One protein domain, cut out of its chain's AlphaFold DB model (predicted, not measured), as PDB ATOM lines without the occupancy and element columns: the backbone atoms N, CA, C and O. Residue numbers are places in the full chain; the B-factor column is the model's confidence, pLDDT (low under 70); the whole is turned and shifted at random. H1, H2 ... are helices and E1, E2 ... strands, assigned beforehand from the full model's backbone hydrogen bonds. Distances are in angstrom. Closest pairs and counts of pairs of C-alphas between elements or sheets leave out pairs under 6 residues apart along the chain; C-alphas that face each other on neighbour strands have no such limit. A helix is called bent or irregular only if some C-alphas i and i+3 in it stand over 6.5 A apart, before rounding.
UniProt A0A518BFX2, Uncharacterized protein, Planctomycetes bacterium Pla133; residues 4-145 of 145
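AT A GLANCE: This is residues 4 to 145 of the 145 residues of an uncharacterized protein of Planctomycetes bacterium Pla133 (UniProt A0A518BFX2). A long helical handle, residues 4 to 24 of H1, sticks out from a compact head. In the head, two small three-stranded sheets, E1 E2 E3 and E4 E5 E6, stand partly face to face with their strands crossed; the last part of H1 packs along one face of the sheet E4 E5 E6, and the short H3 lies on its opposite face. The printed part has 142 residues, with four named helices and six named strands in the order H1 H2 E1 E2 E3 H3 H4 E4 E5 E6; both sheets are antiparallel, in the orders E1 E2 E3 and E4 E5 E6, and the class is mixed, helices and strands. The whole is loose, with a radius of gyration of the C-alphas of 19.3 A and spans of 76 by 32 by 26 A; without the free handle the body spans 43 by 29 by 25 A.

HOW THE PARTS SIT: H1, residues 4 to 42, was assigned as one helix by its hydrogen bonds but is bent: C-alphas 26 and 29 are 6.6 A apart. Its arms, H1a of residues 4 to 26 and H1b of residues 29 to 42, stand at a shallow tilt of 26 degrees. H1a touches no helix. H1b, with residues 35 to 40 alone, touches H2, residues 45 to 49; their closest C-alphas, of Phe 36 and Ala 48, are 4.9 A apart. E1, residues 57 to 60, E2, residues 66 to 69, and E3, residues 75 to 78, form a meander, each strand the antiparallel neighbour of the one before. H2 is on this sheet at a height of 5.2 A, over none of its strands. In the hairpin E1 and E2, N 59 and O 67 are within hydrogen-bond range at 2.9 A; in the hairpin E2 and E3, N 78 and O 66 are at 2.7 A. E4, residues 108 to 114, E5, residues 128 to 135, and E6, residues 138 to 144, form a second meander. In the hairpin E4 and E5, N 114 and O 128 are at 2.7 A; in the hairpin E5 and E6, N 133 and O 140 are at 3.0 A. The two sheets make a sandwich, two sheets face to face, with best planes 19 degrees apart and strands at 50 degrees; the closest C-alphas of E3 and E6 are those of Val 76 and Val 144, 7.2 A apart. H1b is on the sheet E4 E5 E6 at a height of 8.9 A, over E5 and along the strands at 15 degrees on the local plane. H3, residues 89 to 92, is on the opposite face at a height of 6.2 A. H4, residues 100 to 104, is only just not on that sheet, with 4 pairs of C-alphas within 10 A. In H1a, H1b, H2 and H4 every O i to N i+4 pair is within hydrogen-bond range; H3 is too short for such a pair.

IN THESE COORDINATES: H1a starts at C-alpha 4, (-98.108, 22.535, -87.161), and measures 33.1 A; H1b measures 20.2 A and ends at C-alpha 42, (-103.645, -19.209, -48.437). E4 measures 20.2 A, E5 22.6 A and E6 17.6 A, with C-alpha 144 at (-110.116, -4.776, -37.198).

THE WHOLE: The C-alphas farthest apart, of Arg 4 and Asp 120, are 77.4 A apart. The printed part has no cut and ends at the chain's last residue, 145. The link from E4 to E5, residues 115 to 127, is long. The mean pLDDT of the printed part is 84.3; residues 4 to 6, 26 to 27, 88 to 94 and 103 to 106 are under 70.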
ATOM      1  N   ARG A   4     -96.821  22.913 -87.768       62.03
ATOM      2  CA  ARG A   4     -98.108  22.535 -87.161       62.03
ATOM      3  C   ARG A   4     -98.319  21.020 -87.032       62.03
ATOM      4  O   ARG A   4     -98.919  20.592 -86.053       62.03
ATOM      5  N   SER A   5     -97.821  20.201 -87.966       63.28
ATOM      6  CA  SER A   5     -98.034  18.744 -87.911       63.28
ATOM      7  C   SER A   5     -97.130  18.051 -86.888       63.28
ATOM      8  O   SER A   5     -97.550  17.075 -86.276       63.28
ATOM      9  N   LYS A   6     -95.926  18.584 -86.629       67.50
ATOM     10  CA  LYS A   6     -95.030  18.082 -85.570       67.50
ATOM     11  C   LYS A   6     -95.624  18.283 -84.171       67.50
ATOM     12  O   LYS A   6     -95.550  17.379 -83.345       67.50
ATOM     13  N   ASN A   7     -96.276  19.424 -83.939       74.00
ATOM     14  CA  ASN A   7     -96.907  19.732 -82.654       74.00
ATOM     15  C   ASN A   7     -98.130  18.842 -82.379       74.00
ATOM     16  O   ASN A   7     -98.339  18.426 -81.244       74.00
ATOM     17  N   LEU A   8     -98.899  18.495 -83.419       80.19
ATOM     18  CA  LEU A   8    -100.040  17.581 -83.297       80.19
ATOM     19  C   LEU A   8     -99.605  16.142 -82.990       80.19
ATOM     20  O   LEU A   8    -100.222  15.489 -82.153       80.19
ATOM     21  N   ILE A   9     -98.522  15.663 -83.612       83.62
ATOM     22  CA  ILE A   9     -97.974  14.327 -83.328       83.62
ATOM     23  C   ILE A   9     -97.438  14.262 -81.892       83.62
ATOM     24  O   ILE A   9     -97.745  13.315 -81.172       83.62
ATOM     25  N   GLY A  10     -96.698  15.283 -81.446       85.56
ATOM     26  CA  GLY A  10     -96.210  15.356 -80.066       85.56
ATOM     27  C   GLY A  10     -97.344  15.364 -79.034       85.56
ATOM     28  O   GLY A  10     -97.281  14.631 -78.050       85.56
ATOM     29  N   LEU A  11     -98.414  16.124 -79.296       88.94
ATOM     30  CA  LEU A  11     -99.601  16.156 -78.440       88.94
ATOM     31  C   LEU A  11    -100.315  14.796 -78.390       88.94
ATOM     32  O   LEU A  11    -100.685  14.340 -77.311       88.94
ATOM     33  N   ALA A  12    -100.479  14.131 -79.536       87.50
ATOM     34  CA  ALA A  12    -101.110  12.816 -79.603       87.50
ATOM     35  C   ALA A  12    -100.315  11.754 -78.822       87.50
ATOM     36  O   ALA A  12    -100.907  10.963 -78.090       87.50
ATOM     37  N   ILE A  13     -98.981  11.772 -78.919       90.25
ATOM     38  CA  ILE A  13     -98.108  10.869 -78.155       90.25
ATOM     39  C   ILE A  13     -98.215  11.156 -76.652       90.25
ATOM     40  O   ILE A  13     -98.370  10.223 -75.866       90.25
ATOM     41  N   ALA A  14     -98.186  12.428 -76.243       89.44
ATOM     42  CA  ALA A  14     -98.326  12.802 -74.837       89.44
ATOM     43  C   ALA A  14     -99.672  12.342 -74.250       89.44
ATOM     44  O   ALA A  14     -99.705  11.776 -73.157       89.44
ATOM     45  N   LEU A  15    -100.769  12.510 -74.996       90.31
ATOM     46  CA  LEU A  15    -102.093  12.023 -74.600       90.31
ATOM     47  C   LEU A  15    -102.142  10.494 -74.504       90.31
ATOM     48  O   LEU A  15    -102.723   9.971 -73.557       90.31
ATOM     49  N   ALA A  16    -101.507   9.774 -75.433       88.25
ATOM     50  CA  ALA A  16    -101.446   8.314 -75.397       88.25
ATOM     51  C   ALA A  16    -100.671   7.797 -74.171       88.25
ATOM     52  O   ALA A  16    -101.140   6.887 -73.492       88.25
ATOM     53  N   ILE A  17     -99.527   8.409 -73.842       88.94
ATOM     54  CA  ILE A  17     -98.753   8.067 -72.637       88.94
ATOM     55  C   ILE A  17     -99.574   8.353 -71.378       88.94
ATOM     56  O   ILE A  17     -99.634   7.514 -70.481       88.94
ATOM     57  N   PHE A  18    -100.241   9.509 -71.317       87.81
ATOM     58  CA  PHE A  18    -101.073   9.872 -70.172       87.81
ATOM     59  C   PHE A  18    -102.252   8.909 -69.994       87.81
ATOM     60  O   PHE A  18    -102.532   8.479 -68.876       87.81
ATOM     61  N   ALA A  19    -102.904   8.507 -71.088       82.88
ATOM     62  CA  ALA A  19    -103.984   7.527 -71.065       82.88
ATOM     63  C   ALA A  19    -103.502   6.148 -70.581       82.88
ATOM     64  O   ALA A  19    -104.151   5.535 -69.735       82.88
ATOM     65  N   LEU A  20    -102.339   5.684 -71.053       82.94
ATOM     66  CA  LEU A  20    -101.735   4.423 -70.611       82.94
ATOM     67  C   LEU A  20    -101.365   4.458 -69.123       82.94
ATOM     68  O   LEU A  20    -101.679   3.519 -68.390       82.94
ATOM     69  N   ALA A  21    -100.750   5.550 -68.664       79.88
ATOM     70  CA  ALA A  21    -100.413   5.744 -67.258       79.88
ATOM     71  C   ALA A  21    -101.671   5.775 -66.378       79.88
ATOM     72  O   ALA A  21    -101.723   5.089 -65.359       79.88
ATOM     73  N   ALA A  22    -102.713   6.500 -66.798       76.31
ATOM     74  CA  ALA A  22    -103.989   6.564 -66.088       76.31
ATOM     75  C   ALA A  22    -104.678   5.192 -66.011       76.31
ATOM     76  O   ALA A  22    -105.191   4.811 -64.959       76.31
ATOM     77  N   GLN A  23    -104.653   4.417 -67.099       72.62
ATOM     78  CA  GLN A  23    -105.256   3.088 -67.142       72.62
ATOM     79  C   GLN A  23    -104.518   2.086 -66.245       72.62
ATOM     80  O   GLN A  23    -105.164   1.310 -65.534       72.62
ATOM     81  N   TRP A  24    -103.181   2.125 -66.240       73.50
ATOM     82  CA  TRP A  24    -102.364   1.308 -65.341       73.50
ATOM     83  C   TRP A  24    -102.641   1.654 -63.875       73.50
ATOM     84  O   TRP A  24    -102.903   0.764 -63.064       73.50
ATOM     85  N   TRP A  25    -102.700   2.951 -63.562       70.62
ATOM     86  CA  TRP A  25    -102.969   3.442 -62.214       70.62
ATOM     87  C   TRP A  25    -104.379   3.095 -61.715       70.62
ATOM     88  O   TRP A  25    -104.565   2.867 -60.524       70.62
ATOM     89  N   MET A  26    -105.363   2.963 -62.613       68.75
ATOM     90  CA  MET A  26    -106.715   2.500 -62.267       68.75
ATOM     91  C   MET A  26    -106.820   0.991 -61.995       68.75
ATOM     92  O   MET A  26    -107.701   0.583 -61.241       68.75
ATOM     93  N   HIS A  27    -105.981   0.143 -62.602       68.56
ATOM     94  CA  HIS A  27    -106.091  -1.323 -62.464       68.56
ATOM     95  C   HIS A  27    -105.280  -1.897 -61.299       68.56
ATOM     96  O   HIS A  27    -105.695  -2.876 -60.672       68.56
ATOM     97  N   TRP A  28    -104.150  -1.272 -60.980       75.69
ATOM     98  CA  TRP A  28    -103.257  -1.679 -59.893       75.69
ATOM     99  C   TRP A  28    -103.912  -1.797 -58.494       75.69
ATOM    100  O   TRP A  28    -103.639  -2.777 -57.793       75.69
ATOM    101  N   PRO A  29    -104.822  -0.881 -58.087       78.06
ATOM    102  CA  PRO A  29    -105.515  -0.922 -56.795       78.06
ATOM    103  C   PRO A  29    -106.296  -2.230 -56.589       78.06
ATOM    104  O   PRO A  29    -106.164  -2.904 -55.567       78.06
ATOM    105  N   ARG A  30    -107.058  -2.640 -57.611       78.50
ATOM    106  CA  ARG A  30    -107.880  -3.860 -57.579       78.50
ATOM    107  C   ARG A  30    -107.051  -5.123 -57.539       78.50
ATOM    108  O   ARG A  30    -107.383  -6.046 -56.801       78.50
ATOM    109  N   GLN A  31    -105.989  -5.163 -58.337       85.12
ATOM    110  CA  GLN A  31    -105.099  -6.317 -58.382       85.12
ATOM    111  C   GLN A  31    -104.404  -6.528 -57.038       85.12
ATOM    112  O   GLN A  31    -104.327  -7.659 -56.570       85.12
ATOM    113  N   SER A  32    -103.967  -5.446 -56.390       88.06
ATOM    114  CA  SER A  32    -103.331  -5.509 -55.069       88.06
ATOM    115  C   SER A  32    -104.299  -6.029 -54.006       88.06
ATOM    116  O   SER A  32    -103.950  -6.940 -53.262       88.06
ATOM    117  N   LEU A  33    -105.545  -5.541 -53.995       89.38
ATOM    118  CA  LEU A  33    -106.584  -6.023 -53.082       89.38
ATOM    119  C   LEU A  33    -106.916  -7.507 -53.297       89.38
ATOM    120  O   LEU A  33    -106.947  -8.280 -52.344       89.38
ATOM    121  N   GLN A  34    -107.138  -7.931 -54.544       88.75
ATOM    122  CA  GLN A  34    -107.426  -9.337 -54.857       88.75
ATOM    123  C   GLN A  34    -106.254 -10.255 -54.508       88.75
ATOM    124  O   GLN A  34    -106.460 -11.345 -53.974       88.75
ATOM    125  N   ARG A  35    -105.021  -9.808 -54.772       91.81
ATOM    126  CA  ARG A  35    -103.814 -10.553 -54.417       91.81
ATOM    127  C   ARG A  35    -103.667 -10.672 -52.905       91.81
ATOM    128  O   ARG A  35    -103.403 -11.768 -52.431       91.81
ATOM    129  N   PHE A  36    -103.911  -9.595 -52.157       92.94
ATOM    130  CA  PHE A  36    -103.927  -9.634 -50.696       92.94
ATOM    131  C   PHE A  36    -104.943 -10.652 -50.179       92.94
ATOM    132  O   PHE A  36    -104.597 -11.505 -49.369       92.94
ATOM    133  N   ILE A  37    -106.178 -10.608 -50.690       91.50
ATOM    134  CA  ILE A  37    -107.242 -11.551 -50.322       91.50
ATOM    135  C   ILE A  37    -106.811 -12.997 -50.581       91.50
ATOM    136  O   ILE A  37    -107.015 -13.849 -49.721       91.50
ATOM    137  N   SER A  38    -106.213 -13.282 -51.741       91.75
ATOM    138  CA  SER A  38    -105.717 -14.626 -52.060       91.75
ATOM    139  C   SER A  38    -104.641 -15.068 -51.070       91.75
ATOM    140  O   SER A  38    -104.781 -16.108 -50.441       91.75
ATOM    141  N   LEU A  39    -103.616 -14.238 -50.860       93.62
ATOM    142  CA  LEU A  39    -102.496 -14.550 -49.970       93.62
ATOM    143  C   LEU A  39    -102.949 -14.757 -48.520       93.62
ATOM    144  O   LEU A  39    -102.514 -15.702 -47.871       93.62
ATOM    145  N   ALA A  40    -103.862 -13.920 -48.021       92.00
ATOM    146  CA  ALA A  40    -104.414 -14.052 -46.677       92.00
ATOM    147  C   ALA A  40    -105.251 -15.333 -46.506       92.00
ATOM    148  O   ALA A  40    -105.243 -15.932 -45.431       92.00
ATOM    149  N   ARG A  41    -105.958 -15.779 -47.555       89.75
ATOM    150  CA  ARG A  41    -106.689 -17.059 -47.548       89.75
ATOM    151  C   ARG A  41    -105.753 -18.263 -47.569       89.75
ATOM    152  O   ARG A  41    -106.052 -19.262 -46.917       89.75
ATOM    153  N   ASP A  42    -104.644 -18.148 -48.289       91.12
ATOM    154  CA  ASP A  42    -103.645 -19.209 -48.437       91.12
ATOM    155  C   ASP A  42    -102.676 -19.288 -47.239       91.12
ATOM    156  O   ASP A  42    -101.893 -20.228 -47.133       91.12
ATOM    157  N   GLY A  43    -102.746 -18.328 -46.309       90.06
ATOM    158  CA  GLY A  43    -101.871 -18.253 -45.136       90.06
ATOM    159  C   GLY A  43    -100.514 -17.591 -45.401       90.06
ATOM    160  O   GLY A  43     -99.650 -17.568 -44.527       90.06
ATOM    161  N   SER A  44    -100.315 -17.014 -46.587       93.56
ATOM    162  CA  SER A  44     -99.092 -16.309 -46.992       93.56
ATOM    163  C   SER A  44     -99.051 -14.879 -46.435       93.56
ATOM    164  O   SER A  44     -98.984 -13.899 -47.180       93.56
ATOM    165  N   TYR A  45     -99.103 -14.733 -45.106       92.88
ATOM    166  CA  TYR A  45     -99.259 -13.427 -44.450       92.88
ATOM    167  C   TYR A  45     -98.079 -12.478 -44.657       92.88
ATOM    168  O   TYR A  45     -98.296 -11.282 -44.810       92.88
ATOM    169  N   ALA A  46     -96.847 -12.988 -44.737       92.69
ATOM    170  CA  ALA A  46     -95.677 -12.153 -45.018       92.69
ATOM    171  C   ALA A  46     -95.779 -11.467 -46.394       92.69
ATOM    172  O   ALA A  46     -95.512 -10.274 -46.531       92.69
ATOM    173  N   GLU A  47     -96.231 -12.208 -47.409       93.81
ATOM    174  CA  GLU A  47     -96.446 -11.676 -48.756       93.81
ATOM    175  C   GLU A  47     -97.656 -10.739 -48.807       93.81
ATOM    176  O   GLU A  47     -97.619  -9.727 -49.504       93.81
ATOM    177  N   ALA A  48     -98.719 -11.049 -48.056       93.50
ATOM    178  CA  ALA A  48     -99.879 -10.173 -47.930       93.50
ATOM    179  C   ALA A  48     -99.492  -8.833 -47.280       93.50
ATOM    180  O   ALA A  48     -99.859  -7.773 -47.783       93.50
ATOM    181  N   SER A  49     -98.688  -8.870 -46.215       94.25
ATOM    182  CA  SER A  49     -98.193  -7.688 -45.501       94.25
ATOM    183  C   SER A  49     -97.366  -6.771 -46.403       94.25
ATOM    184  O   SER A  49     -97.509  -5.554 -46.350       94.25
ATOM    185  N   ALA A  50     -96.580  -7.339 -47.324       93.38
ATOM    186  CA  ALA A  50     -95.798  -6.570 -48.293       93.38
ATOM    187  C   ALA A  50     -96.646  -5.763 -49.299       93.38
ATOM    188  O   ALA A  50     -96.112  -4.890 -49.983       93.38
ATOM    189  N   LEU A  51     -97.949  -6.051 -49.421       92.19
ATOM    190  CA  LEU A  51     -98.875  -5.279 -50.256       92.19
ATOM    191  C   LEU A  51     -99.481  -4.074 -49.525       92.19
ATOM    192  O   LEU A  51    -100.105  -3.235 -50.176       92.19
ATOM    193  N   LEU A  52     -99.334  -4.000 -48.200       92.81
ATOM    194  CA  LEU A  52     -99.839  -2.895 -47.392       92.81
ATOM    195  C   LEU A  52     -98.941  -1.664 -47.540       92.81
ATOM    196  O   LEU A  52     -97.745  -1.753 -47.809       92.81
ATOM    197  N   ASP A  53     -99.519  -0.489 -47.328       88.38
ATOM    198  CA  ASP A  53     -98.816   0.791 -47.442       88.38
ATOM    199  C   ASP A  53     -97.933   1.159 -46.234       88.38
ATOM    200  O   ASP A  53     -97.374   2.260 -46.187       88.38
ATOM    201  N   GLY A  54     -97.799   0.228 -45.285       83.31
ATOM    202  CA  GLY A  54     -97.004   0.344 -44.065       83.31
ATOM    203  C   GLY A  54     -97.729   0.979 -42.878       83.31
ATOM    204  O   GLY A  54     -97.162   1.001 -41.790       83.31
ATOM    205  N   SER A  55     -98.956   1.487 -43.049       86.44
ATOM    206  CA  SER A  55     -99.743   2.057 -41.941       86.44
ATOM    207  C   SER A  55    -100.463   1.007 -41.086       86.44
ATOM    208  O   SER A  55    -100.833   1.298 -39.954       86.44
ATOM    209  N   GLY A  56    -100.608  -0.214 -41.600       90.94
ATOM    210  CA  GLY A  56    -101.053  -1.398 -40.868       90.94
ATOM    211  C   GLY A  56    -100.162  -2.596 -41.193       90.94
ATOM    212  O   GLY A  56     -99.327  -2.531 -42.102       90.94
ATOM    213  N   SER A  57    -100.334  -3.695 -40.465       94.62
ATOM    214  CA  SER A  57     -99.534  -4.906 -40.661       94.62
ATOM    215  C   SER A  57    -100.321  -6.183 -40.391       94.62
ATOM    216  O   SER A  57    -101.305  -6.207 -39.651       94.62
ATOM    217  N   ILE A  58     -99.863  -7.265 -41.016       94.56
ATOM    218  CA  ILE A  58    -100.268  -8.632 -40.707       94.56
ATOM    219  C   ILE A  58     -98.995  -9.471 -40.591       94.56
ATOM    220  O   ILE A  58     -98.228  -9.592 -41.544       94.56
ATOM    221  N   GLU A  59     -98.706  -9.980 -39.401       94.25
ATOM    222  CA  GLU A  59     -97.436 -10.645 -39.105       94.25
ATOM    223  C   GLU A  59     -97.636 -11.838 -38.178       94.25
ATOM    224  O   GLU A  59     -98.544 -11.860 -37.351       94.25
ATOM    225  N   SER A  60     -96.800 -12.863 -38.319       92.25
ATOM    226  CA  SER A  60     -96.825 -13.992 -37.391       92.25
ATOM    227  C   SER A  60     -96.404 -13.526 -35.999       92.25
ATOM    228  O   SER A  60     -95.376 -12.872 -35.846       92.25
ATOM    229  N   ALA A  61     -97.202 -13.872 -34.993       92.81
ATOM    230  CA  ALA A  61     -96.909 -13.583 -33.598       92.81
ATOM    231  C   ALA A  61     -96.076 -14.705 -32.967       92.81
ATOM    232  O   ALA A  61     -96.112 -15.862 -33.409       92.81
ATOM    233  N   ASP A  62     -95.395 -14.381 -31.869       87.50
ATOM    234  CA  ASP A  62     -94.743 -15.380 -31.028       87.50
ATOM    235  C   ASP A  62     -95.767 -16.432 -30.563       87.50
ATOM    236  O   ASP A  62     -96.887 -16.112 -30.160       87.50
ATOM    237  N   GLY A  63     -95.409 -17.715 -30.663       86.00
ATOM    238  CA  GLY A  63     -96.324 -18.827 -30.362       86.00
ATOM    239  C   GLY A  63     -97.183 -19.300 -31.542       86.00
ATOM    240  O   GLY A  63     -98.101 -20.095 -31.346       86.00
ATOM    241  N   GLY A  64     -96.885 -18.851 -32.767       87.94
ATOM    242  CA  GLY A  64     -97.541 -19.329 -33.991       87.94
ATOM    243  C   GLY A  64     -98.907 -18.699 -34.254       87.94
ATOM    244  O   GLY A  64     -99.647 -19.188 -35.106       87.94
ATOM    245  N   GLY A  65     -99.250 -17.641 -33.514       92.56
ATOM    246  CA  GLY A  65    -100.425 -16.806 -33.742       92.56
ATOM    247  C   GLY A  65    -100.246 -15.852 -34.928       92.56
ATOM    248  O   GLY A  65     -99.208 -15.840 -35.592       92.56
ATOM    249  N   LEU A  66    -101.262 -15.031 -35.180       94.69
ATOM    250  CA  LEU A  66    -101.211 -13.968 -36.178       94.69
ATOM    251  C   LEU A  66    -101.570 -12.643 -35.522       94.69
ATOM    252  O   LEU A  66    -102.627 -12.520 -34.914       94.69
ATOM    253  N   ARG A  67    -100.698 -11.656 -35.649       95.62
ATOM    254  CA  ARG A  67    -100.899 -10.292 -35.183       95.62
ATOM    255  C   ARG A  67    -101.357  -9.430 -36.343       95.62
ATOM    256  O   ARG A  67    -100.784  -9.484 -37.430       95.62
ATOM    257  N   ILE A  68    -102.395  -8.646 -36.101       95.88
ATOM    258  CA  ILE A  68    -102.979  -7.741 -37.083       95.88
ATOM    259  C   ILE A  68    -103.045  -6.360 -36.458       95.88
ATOM    260  O   ILE A  68    -103.582  -6.216 -35.362       95.88
ATOM    261  N   LEU A  69    -102.521  -5.367 -37.167       96.50
ATOM    262  CA  LEU A  69    -102.534  -3.964 -36.780       96.50
ATOM    263  C   LEU A  69    -103.272  -3.161 -37.855       96.50
ATOM    264  O   LEU A  69    -102.890  -3.214 -39.028       96.50
ATOM    265  N   ASP A  70    -104.315  -2.427 -37.467       95.56
ATOM    266  CA  ASP A  70    -104.972  -1.471 -38.365       95.56
ATOM    267  C   ASP A  70    -104.284  -0.100 -38.382       95.56
ATOM    268  O   ASP A  70    -103.398   0.202 -37.579       95.56
ATOM    269  N   THR A  71    -104.718   0.756 -39.307       94.06
ATOM    270  CA  THR A  71    -104.207   2.128 -39.456       94.06
ATOM    271  C   THR A  71    -104.512   3.041 -38.268       94.06
ATOM    272  O   THR A  71    -103.919   4.115 -38.148       94.06
ATOM    273  N   HIS A  72    -105.418   2.634 -37.378       93.31
ATOM    274  CA  HIS A  72    -105.753   3.340 -36.147       93.31
ATOM    275  C   HIS A  72    -104.931   2.855 -34.946       93.31
ATOM    276  O   HIS A  72    -105.093   3.377 -33.842       93.31
ATOM    277  N   GLY A  73    -104.024   1.897 -35.155       93.56
ATOM    278  CA  GLY A  73    -103.178   1.324 -34.114       93.56
ATOM    279  C   GLY A  73    -103.898   0.308 -33.230       93.56
ATOM    280  O   GLY A  73    -103.359  -0.071 -32.188       93.56
ATOM    281  N   ARG A  74    -105.105  -0.137 -33.602       95.31
ATOM    282  CA  ARG A  74    -105.769  -1.247 -32.921       95.31
ATOM    283  C   ARG A  74    -105.108  -2.540 -33.361       95.31
ATOM    284  O   ARG A  74    -104.914  -2.805 -34.545       95.31
ATOM    285  N   GLU A  75    -104.807  -3.358 -32.367       95.06
ATOM    286  CA  GLU A  75    -104.151  -4.634 -32.554       95.06
ATOM    287  C   GLU A  75    -105.079  -5.781 -32.158       95.06
ATOM    288  O   GLU A  75    -105.759  -5.717 -31.130       95.06
ATOM    289  N   VAL A  76    -105.078  -6.846 -32.957       94.81
ATOM    290  CA  VAL A  76    -105.733  -8.112 -32.627       94.81
ATOM    291  C   VAL A  76    -104.760  -9.266 -32.834       94.81
ATOM    292  O   VAL A  76    -104.068  -9.347 -33.849       94.81
ATOM    293  N   LEU A  77    -104.736 -10.177 -31.861       94.38
ATOM    294  CA  LEU A  77    -103.976 -11.420 -31.910       94.38
ATOM    295  C   LEU A  77    -104.931 -12.579 -32.184       94.38
ATOM    296  O   LEU A  77    -105.812 -12.875 -31.377       94.38
ATOM    297  N   LEU A  78    -104.741 -13.247 -33.316       92.44
ATOM    298  CA  LEU A  78    -105.452 -14.465 -33.669       92.44
ATOM    299  C   LEU A  78    -104.663 -15.693 -33.211       92.44
ATOM    300  O   LEU A  78    -103.475 -15.823 -33.538       92.44
ATOM    301  N   PRO A  79    -105.309 -16.644 -32.524       91.88
ATOM    302  CA  PRO A  79    -104.678 -17.910 -32.196       91.88
ATOM    303  C   PRO A  79    -104.425 -18.756 -33.464       91.88
ATOM    304  O   PRO A  79    -105.092 -18.560 -34.486       91.88
ATOM    305  N   PRO A  80    -103.489 -19.727 -33.423       89.25
ATOM    306  CA  PRO A  80    -103.114 -20.563 -34.575       89.25
ATOM    307  C   PRO A  80    -104.290 -21.256 -35.278       89.25
ATOM    308  O   PRO A  80    -104.296 -21.438 -36.492       89.25
ATOM    309  N   ASN A  81    -105.320 -21.622 -34.517       88.06
ATOM    310  CA  ASN A  81    -106.520 -22.299 -35.003       88.06
ATOM    311  C   ASN A  81    -107.562 -21.364 -35.651       88.06
ATOM    312  O   ASN A  81    -108.567 -21.862 -36.150       88.06
ATOM    313  N   GLN A  82    -107.341 -20.045 -35.668       87.94
ATOM    314  CA  GLN A  82    -108.284 -19.044 -36.192       87.94
ATOM    315  C   GLN A  82    -107.758 -18.283 -37.422       87.94
ATOM    316  O   GLN A  82    -108.405 -17.380 -37.931       87.94
ATOM    317  N   GLN A  83    -106.595 -18.632 -37.968       85.81
ATOM    318  CA  GLN A  83    -105.947 -17.796 -38.993       85.81
ATOM    319  C   GLN A  83    -106.579 -17.906 -40.392       85.81
ATOM    320  O   GLN A  83    -106.240 -17.148 -41.300       85.81
ATOM    321  N   ARG A  84    -107.528 -18.822 -40.606       85.62
ATOM    322  CA  ARG A  84    -108.169 -18.987 -41.915       85.62
ATOM    323  C   ARG A  84    -109.172 -17.869 -42.176       85.62
ATOM    324  O   ARG A  84    -110.272 -17.857 -41.622       85.62
ATOM    325  N   PHE A  85    -108.799 -16.969 -43.078       88.88
ATOM    326  CA  PHE A  85    -109.688 -15.923 -43.563       88.88
ATOM    327  C   PHE A  85    -110.644 -16.448 -44.628       88.88
ATOM    328  O   PHE A  85    -110.278 -17.226 -45.510       88.88
ATOM    329  N   VAL A  86    -111.875 -15.951 -44.584       87.31
ATOM    330  CA  VAL A  86    -112.886 -16.157 -45.615       87.31
ATOM    331  C   VAL A  86    -113.344 -14.793 -46.121       87.31
ATOM    332  O   VAL A  86    -113.736 -13.923 -45.345       87.31
ATOM    333  N   ALA A  87    -113.303 -14.612 -47.440       77.69
ATOM    334  CA  ALA A  87    -113.982 -13.508 -48.108       77.69
ATOM    335  C   ALA A  87    -115.452 -13.909 -48.273       77.69
ATOM    336  O   ALA A  87    -115.771 -14.763 -49.100       77.69
ATOM    337  N   GLY A  88    -116.335 -13.381 -47.428       61.00
ATOM    338  CA  GLY A  88    -117.756 -13.717 -47.472       61.00
ATOM    339  C   GLY A  88    -118.578 -12.637 -48.170       61.00
ATOM    340  O   GLY A  88    -118.499 -11.474 -47.780       61.00
ATOM    341  N   GLU A  89    -119.464 -13.025 -49.095       58.91
ATOM    342  CA  GLU A  89    -120.512 -12.132 -49.636       58.91
ATOM    343  C   GLU A  89    -121.335 -11.472 -48.514       58.91
ATOM    344  O   GLU A  89    -121.794 -10.339 -48.638       58.91
ATOM    345  N   ALA A  90    -121.526 -12.175 -47.393       56.94
ATOM    346  CA  ALA A  90    -122.236 -11.657 -46.225       56.94
ATOM    347  C   ALA A  90    -121.502 -10.488 -45.544       56.94
ATOM    348  O   ALA A  90    -122.152  -9.602 -44.992       56.94
ATOM    349  N   VAL A  91    -120.168 -10.473 -45.601       61.75
ATOM    350  CA  VAL A  91    -119.339  -9.382 -45.073       61.75
ATOM    351  C   VAL A  91    -119.292  -8.236 -46.081       61.75
ATOM    352  O   VAL A  91    -119.401  -7.072 -45.708       61.75
ATOM    353  N   GLU A  92    -119.257  -8.562 -47.374       63.59
ATOM    354  CA  GLU A  92    -119.326  -7.576 -48.455       63.59
ATOM    355  C   GLU A  92    -120.665  -6.814 -48.459       63.59
ATOM    356  O   GLU A  92    -120.686  -5.612 -48.703       63.59
ATOM    357  N   LYS A  93    -121.773  -7.460 -48.062       64.25
ATOM    358  CA  LYS A  93    -123.078  -6.803 -47.837       64.25
ATOM    359  C   LYS A  93    -123.097  -5.808 -46.670       64.25
ATOM    360  O   LYS A  93    -124.010  -4.989 -46.612       64.25
ATOM    361  N   ARG A  94    -122.142  -5.883 -45.732       66.31
ATOM    362  CA  ARG A  94    -122.002  -4.904 -44.637       66.31
ATOM    363  C   ARG A  94    -121.216  -3.668 -45.060       66.31
ATOM    364  O   ARG A  94    -121.293  -2.648 -44.381       66.31
ATOM    365  N   LEU A  95    -120.472  -3.743 -46.164       71.75
ATOM    366  CA  LEU A  95    -119.803  -2.577 -46.717       71.75
ATOM    367  C   LEU A  95    -120.850  -1.648 -47.349       71.75
ATOM    368  O   LEU A  95    -121.797  -2.121 -47.982       71.75
ATOM    369  N   PRO A  96    -120.693  -0.320 -47.209       70.31
ATOM    370  CA  PRO A  96    -121.557   0.617 -47.905       70.31
ATOM    371  C   PRO A  96    -121.492   0.359 -49.421       70.31
ATOM    372  O   PRO A  96    -120.419   0.046 -49.950       70.31
ATOM    373  N   PRO A  97    -122.623   0.479 -50.138       72.06
ATOM    374  CA  PRO A  97    -122.660   0.216 -51.568       72.06
ATOM    375  C   PRO A  97    -121.667   1.120 -52.302       72.06
ATOM    376  O   PRO A  97    -121.631   2.331 -52.075       72.06
ATOM    377  N   ARG A  98    -120.876   0.524 -53.206       70.62
ATOM    378  CA  ARG A  98    -119.873   1.250 -53.999       70.62
ATOM    379  C   ARG A  98    -120.524   2.394 -54.761       70.62
ATOM    380  O   ARG A  98    -121.361   2.168 -55.643       70.62
ATOM    381  N   GLN A  99    -120.084   3.615 -54.487       77.06
ATOM    382  CA  GLN A  99    -120.544   4.770 -55.235       77.06
ATOM    383  C   GLN A  99    -119.842   4.836 -56.596       77.06
ATOM    384  O   GLN A  99    -118.811   4.207 -56.851       77.06
ATOM    385  N   PHE A 100    -120.411   5.605 -57.523       71.81
ATOM    386  CA  PHE A 100    -119.779   5.842 -58.821       71.81
ATOM    387  C   PHE A 100    -118.404   6.514 -58.672       71.81
ATOM    388  O   PHE A 100    -117.453   6.119 -59.343       71.81
ATOM    389  N   ALA A 101    -118.286   7.464 -57.738       70.75
ATOM    390  CA  ALA A 101    -117.026   8.124 -57.412       70.75
ATOM    391  C   ALA A 101    -115.955   7.119 -56.960       70.75
ATOM    392  O   ALA A 101    -114.817   7.202 -57.411       70.75
ATOM    393  N   ASP A 102    -116.321   6.119 -56.157       72.94
ATOM    394  CA  ASP A 102    -115.373   5.109 -55.683       72.94
ATOM    395  C   ASP A 102    -114.759   4.320 -56.844       72.94
ATOM    396  O   ASP A 102    -113.546   4.127 -56.909       72.94
ATOM    397  N   ARG A 103    -115.582   3.966 -57.839       69.25
ATOM    398  CA  ARG A 103    -115.107   3.301 -59.061       69.25
ATOM    399  C   ARG A 103    -114.200   4.189 -59.909       69.25
ATOM    400  O   ARG A 103    -113.249   3.670 -60.485       69.25
ATOM    401  N   LEU A 104    -114.491   5.486 -60.000       66.44
ATOM    402  CA  LEU A 104    -113.675   6.433 -60.764       66.44
ATOM    403  C   LEU A 104    -112.336   6.747 -60.091       66.44
ATOM    404  O   LEU A 104    -111.346   6.956 -60.782       66.44
ATOM    405  N   PHE A 105    -112.298   6.780 -58.761       67.94
ATOM    406  CA  PHE A 105    -111.099   7.142 -58.002       67.94
ATOM    407  C   PHE A 105    -110.316   5.931 -57.478       67.94
ATOM    408  O   PHE A 105    -109.393   6.106 -56.685       67.94
ATOM    409  N   GLY A 106    -110.672   4.716 -57.912       66.88
ATOM    410  CA  GLY A 106    -109.993   3.485 -57.500       66.88
ATOM    411  C   GLY A 106    -110.098   3.214 -55.999       66.88
ATOM    412  O   GLY A 106    -109.174   2.649 -55.419       66.88
ATOM    413  N   ARG A 107    -111.195   3.660 -55.371       74.75
ATOM    414  CA  ARG A 107    -111.510   3.363 -53.975       74.75
ATOM    415  C   ARG A 107    -112.232   2.034 -53.921       74.75
ATOM    416  O   ARG A 107    -113.445   1.963 -54.102       74.75
ATOM    417  N   ASP A 108    -111.475   0.972 -53.717       83.19
ATOM    418  CA  ASP A 108    -112.041  -0.354 -53.523       83.19
ATOM    419  C   ASP A 108    -111.958  -0.730 -52.046       83.19
ATOM    420  O   ASP A 108    -111.008  -0.390 -51.347       83.19
ATOM    421  N   ARG A 109    -112.999  -1.403 -51.564       85.81
ATOM    422  CA  ARG A 109    -113.080  -1.927 -50.202       85.81
ATOM    423  C   ARG A 109    -113.396  -3.407 -50.261       85.81
ATOM    424  O   ARG A 109    -114.095  -3.848 -51.182       85.81
ATOM    425  N   ALA A 110    -112.888  -4.141 -49.286       88.25
ATOM    426  CA  ALA A 110    -113.243  -5.527 -49.032       88.25
ATOM    427  C   ALA A 110    -113.202  -5.789 -47.530       88.25
ATOM    428  O   ALA A 110    -112.684  -4.987 -46.760       88.25
ATOM    429  N   ALA A 111    -113.734  -6.929 -47.124       90.19
ATOM    430  CA  ALA A 111    -113.617  -7.388 -45.758       90.19
ATOM    431  C   ALA A 111    -113.331  -8.889 -45.754       90.19
ATOM    432  O   ALA A 111    -113.822  -9.634 -46.607       90.19
ATOM    433  N   LEU A 112    -112.501  -9.316 -44.810       91.19
ATOM    434  CA  LEU A 112    -112.120 -10.709 -44.613       91.19
ATOM    435  C   LEU A 112    -112.422 -11.087 -43.174       91.19
ATOM    436  O   LEU A 112    -112.060 -10.353 -42.262       91.19
ATOM    437  N   THR A 113    -113.035 -12.246 -42.966       91.69
ATOM    438  CA  THR A 113    -113.345 -12.727 -41.619       91.69
ATOM    439  C   THR A 113    -112.536 -13.976 -41.310       91.69
ATOM    440  O   THR A 113    -112.610 -14.967 -42.034       91.69
ATOM    441  N   ALA A 114    -111.763 -13.916 -40.233       91.25
ATOM    442  CA  ALA A 114    -111.060 -15.025 -39.620       91.25
ATOM    443  C   ALA A 114    -112.036 -15.829 -38.753       91.25
ATOM    444  O   ALA A 114    -112.547 -15.339 -37.737       91.25
ATOM    445  N   LEU A 115    -112.320 -17.061 -39.175       87.06
ATOM    446  CA  LEU A 115    -113.235 -17.953 -38.469       87.06
ATOM    447  C   LEU A 115    -112.442 -18.882 -37.553       87.06
ATOM    448  O   LEU A 115    -111.502 -19.546 -37.988       87.06
ATOM    449  N   GLY A 116    -112.831 -18.914 -36.278       84.12
ATOM    450  CA  GLY A 116    -112.318 -19.889 -35.323       84.12
ATOM    451  C   GLY A 116    -112.925 -21.278 -35.545       84.12
ATOM    452  O   GLY A 116    -113.846 -21.436 -36.355       84.12
ATOM    453  N   PRO A 117    -112.436 -22.297 -34.819       82.62
ATOM    454  CA  PRO A 117    -113.093 -23.595 -34.790       82.62
ATOM    455  C   PRO A 117    -114.550 -23.455 -34.339       82.62
ATOM    456  O   PRO A 117    -114.913 -22.581 -33.544       82.62
ATOM    457  N   SER A 118    -115.388 -24.329 -34.881       79.88
ATOM    458  CA  SER A 118    -116.793 -24.417 -34.526       79.88
ATOM    459  C   SER A 118    -117.151 -25.860 -34.230       79.88
ATOM    460  O   SER A 118    -116.818 -26.759 -35.005       79.88
ATOM    461  N   THR A 119    -117.866 -26.043 -33.128       79.44
ATOM    462  CA  THR A 119    -118.467 -27.309 -32.726       79.44
ATOM    463  C   THR A 119    -119.982 -27.144 -32.820       79.44
ATOM    464  O   THR A 119    -120.533 -26.157 -32.335       79.44
ATOM    465  N   ASP A 120    -120.651 -28.057 -33.528       80.94
ATOM    466  CA  ASP A 120    -122.109 -28.045 -33.743       80.94
ATOM    467  C   ASP A 120    -122.677 -26.721 -34.300       80.94
ATOM    468  O   ASP A 120    -123.806 -26.327 -34.014       80.94
ATOM    469  N   GLY A 121    -121.889 -26.010 -35.114       74.38
ATOM    470  CA  GLY A 121    -122.293 -24.736 -35.718       74.38
ATOM    471  C   GLY A 121    -122.213 -23.529 -34.775       74.38
ATOM    472  O   GLY A 121    -122.557 -22.418 -35.179       74.38
ATOM    473  N   VAL A 122    -121.729 -23.717 -33.544       75.94
ATOM    474  CA  VAL A 122    -121.399 -22.639 -32.607       75.94
ATOM    475  C   VAL A 122    -119.905 -22.352 -32.708       75.94
ATOM    476  O   VAL A 122    -119.086 -23.269 -32.642       75.94
ATOM    477  N   ALA A 123    -119.539 -21.093 -32.930       79.75
ATOM    478  CA  ALA A 123    -118.139 -20.681 -32.942       79.75
ATOM    479  C   ALA A 123    -117.589 -20.697 -31.509       79.75
ATOM    480  O   ALA A 123    -118.178 -20.086 -30.617       79.75
ATOM    481  N   GLU A 124    -116.467 -21.378 -31.290       83.56
ATOM    482  CA  GLU A 124    -115.820 -21.426 -29.970       83.56
ATOM    483  C   GLU A 124    -115.100 -20.114 -29.643       83.56
ATOM    484  O   GLU A 124    -114.979 -19.729 -28.482       83.56
ATOM    485  N   VAL A 125    -114.641 -19.415 -30.683       82.88
ATOM    486  CA  VAL A 125    -113.948 -18.130 -30.591       82.88
ATOM    487  C   VAL A 125    -114.700 -17.116 -31.454       82.88
ATOM    488  O   VAL A 125    -115.101 -17.466 -32.572       82.88
ATOM    489  N   PRO A 126    -114.920 -15.876 -30.976       86.06
ATOM    490  CA  PRO A 126    -115.580 -14.854 -31.773       86.06
ATOM    491  C   PRO A 126    -114.820 -14.623 -33.087       86.06
ATOM    492  O   PRO A 126    -113.588 -14.569 -33.075       86.06
ATOM    493  N   PRO A 127    -115.527 -14.503 -34.224       89.38
ATOM    494  CA  PRO A 127    -114.894 -14.234 -35.504       89.38
ATOM    495  C   PRO A 127    -114.260 -12.845 -35.491       89.38
ATOM    496  O   PRO A 127    -114.840 -11.912 -34.942       89.38
ATOM    497  N   VAL A 128    -113.110 -12.709 -36.148       91.50
ATOM    498  CA  VAL A 128    -112.428 -11.417 -36.299       91.50
ATOM    499  C   VAL A 128    -112.545 -10.969 -37.740       91.50
ATOM    500  O   VAL A 128    -112.232 -11.736 -38.647       91.50
ATOM    501  N   THR A 129    -113.001  -9.746 -37.977       91.62
ATOM    502  CA  THR A 129    -113.143  -9.190 -39.325       91.62
ATOM    503  C   THR A 129    -112.132  -8.081 -39.546       91.62
ATOM    504  O   THR A 129    -112.058  -7.137 -38.769       91.62
ATOM    505  N   ILE A 130    -111.364  -8.179 -40.628       92.62
ATOM    506  CA  ILE A 130    -110.489  -7.107 -41.094       92.62
ATOM    507  C   ILE A 130    -111.158  -6.390 -42.260       92.62
ATOM    508  O   ILE A 130    -111.622  -7.023 -43.215       92.62
ATOM    509  N   TYR A 131    -111.200  -5.068 -42.182       91.69
ATOM    510  CA  TYR A 131    -111.709  -4.198 -43.228       91.69
ATOM    511  C   TYR A 131    -110.535  -3.636 -44.014       91.69
ATOM    512  O   TYR A 131    -109.617  -3.032 -43.466       91.69
ATOM    513  N   LEU A 132    -110.556  -3.871 -45.319       91.38
ATOM    514  CA  LEU A 132    -109.528  -3.443 -46.248       91.38
ATOM    515  C   LEU A 132    -110.058  -2.288 -47.077       91.38
ATOM    516  O   LEU A 132    -111.162  -2.357 -47.628       91.38
ATOM    517  N   SER A 133    -109.227  -1.274 -47.244       89.56
ATOM    518  CA  SER A 133    -109.499  -0.168 -48.145       89.56
ATOM    519  C   SER A 133    -108.308   0.067 -49.057       89.56
ATOM    520  O   SER A 133    -107.152  -0.168 -48.702       89.56
ATOM    521  N   VAL A 134    -108.602   0.497 -50.278       87.94
ATOM    522  CA  VAL A 134    -107.600   0.981 -51.211       87.94
ATOM    523  C   VAL A 134    -107.844   2.458 -51.432       87.94
ATOM    524  O   VAL A 134    -108.843   2.842 -52.035       87.94
ATOM    525  N   GLU A 135    -106.934   3.300 -50.962       79.75
ATOM    526  CA  GLU A 135    -106.995   4.740 -51.181       79.75
ATOM    527  C   GLU A 135    -105.778   5.199 -51.970       79.75
ATOM    528  O   GLU A 135    -104.637   4.915 -51.621       79.75
ATOM    529  N   ARG A 136    -106.005   5.920 -53.077       75.12
ATOM    530  CA  ARG A 136    -104.922   6.455 -53.930       75.12
ATOM    531  C   ARG A 136    -103.934   5.368 -54.398       75.12
ATOM    532  O   ARG A 136    -102.738   5.621 -54.531       75.12
ATOM    533  N   GLY A 137    -104.446   4.158 -54.633       77.88
ATOM    534  CA  GLY A 137    -103.667   2.995 -55.063       77.88
ATOM    535  C   GLY A 137    -102.829   2.329 -53.975       77.88
ATOM    536  O   GLY A 137    -101.956   1.530 -54.299       77.88
ATOM    537  N   ARG A 138    -103.093   2.644 -52.707       84.31
ATOM    538  CA  ARG A 138    -102.436   2.055 -51.542       84.31
ATOM    539  C   ARG A 138    -103.436   1.231 -50.750       84.31
ATOM    540  O   ARG A 138    -104.518   1.724 -50.455       84.31
ATOM    541  N   LEU A 139    -103.083  -0.020 -50.471       91.19
ATOM    542  CA  LEU A 139    -103.900  -0.933 -49.681       91.19
ATOM    543  C   LEU A 139    -103.592  -0.741 -48.194       91.19
ATOM    544  O   LEU A 139    -102.424  -0.710 -47.808       91.19
ATOM    545  N   ALA A 140    -104.635  -0.667 -47.376       93.12
ATOM    546  CA  ALA A 140    -104.529  -0.525 -45.934       93.12
ATOM    547  C   ALA A 140    -105.569  -1.395 -45.209       93.12
ATOM    548  O   ALA A 140    -106.634  -1.705 -45.753       93.12
ATOM    549  N   ILE A 141    -105.252  -1.770 -43.967       93.88
ATOM    550  CA  ILE A 141    -106.202  -2.368 -43.023       93.88
ATOM    551  C   ILE A 141    -106.867  -1.203 -42.288       93.88
ATOM    552  O   ILE A 141    -106.272  -0.627 -41.385       93.88
ATOM    553  N   GLU A 142    -108.063  -0.814 -42.722       92.69
ATOM    554  CA  GLU A 142    -108.801   0.339 -42.185       92.69
ATOM    555  C   GLU A 142    -109.221   0.101 -40.736       92.69
ATOM    556  O   GLU A 142    -109.057   0.975 -39.893       92.69
ATOM    557  N   SER A 143    -109.734  -1.090 -40.440       92.19
ATOM    558  CA  SER A 143    -110.111  -1.471 -39.086       92.19
ATOM    559  C   SER A 143    -110.061  -2.981 -38.890       92.19
ATOM    560  O   SER A 143    -110.205  -3.759 -39.842       92.19
ATOM    561  N   VAL A 144    -109.882  -3.396 -37.638       92.06
ATOM    562  CA  VAL A 144    -110.116  -4.776 -37.198       92.06
ATOM    563  C   VAL A 144    -111.230  -4.802 -36.157       92.06
ATOM    564  O   VAL A 144    -111.220  -3.993 -35.230       92.06
ATOM    565  N   GLU A 145    -112.176  -5.731 -36.293       89.00
ATOM    566  CA  GLU A 145    -113.301  -5.944 -35.371       89.00
ATOM    567  C   GLU A 145    -113.339  -7.356 -34.804       89.00
ATOM    568  O   GLU A 145    -113.242  -8.320 -35.600       89.00
TER     569      GLU A 145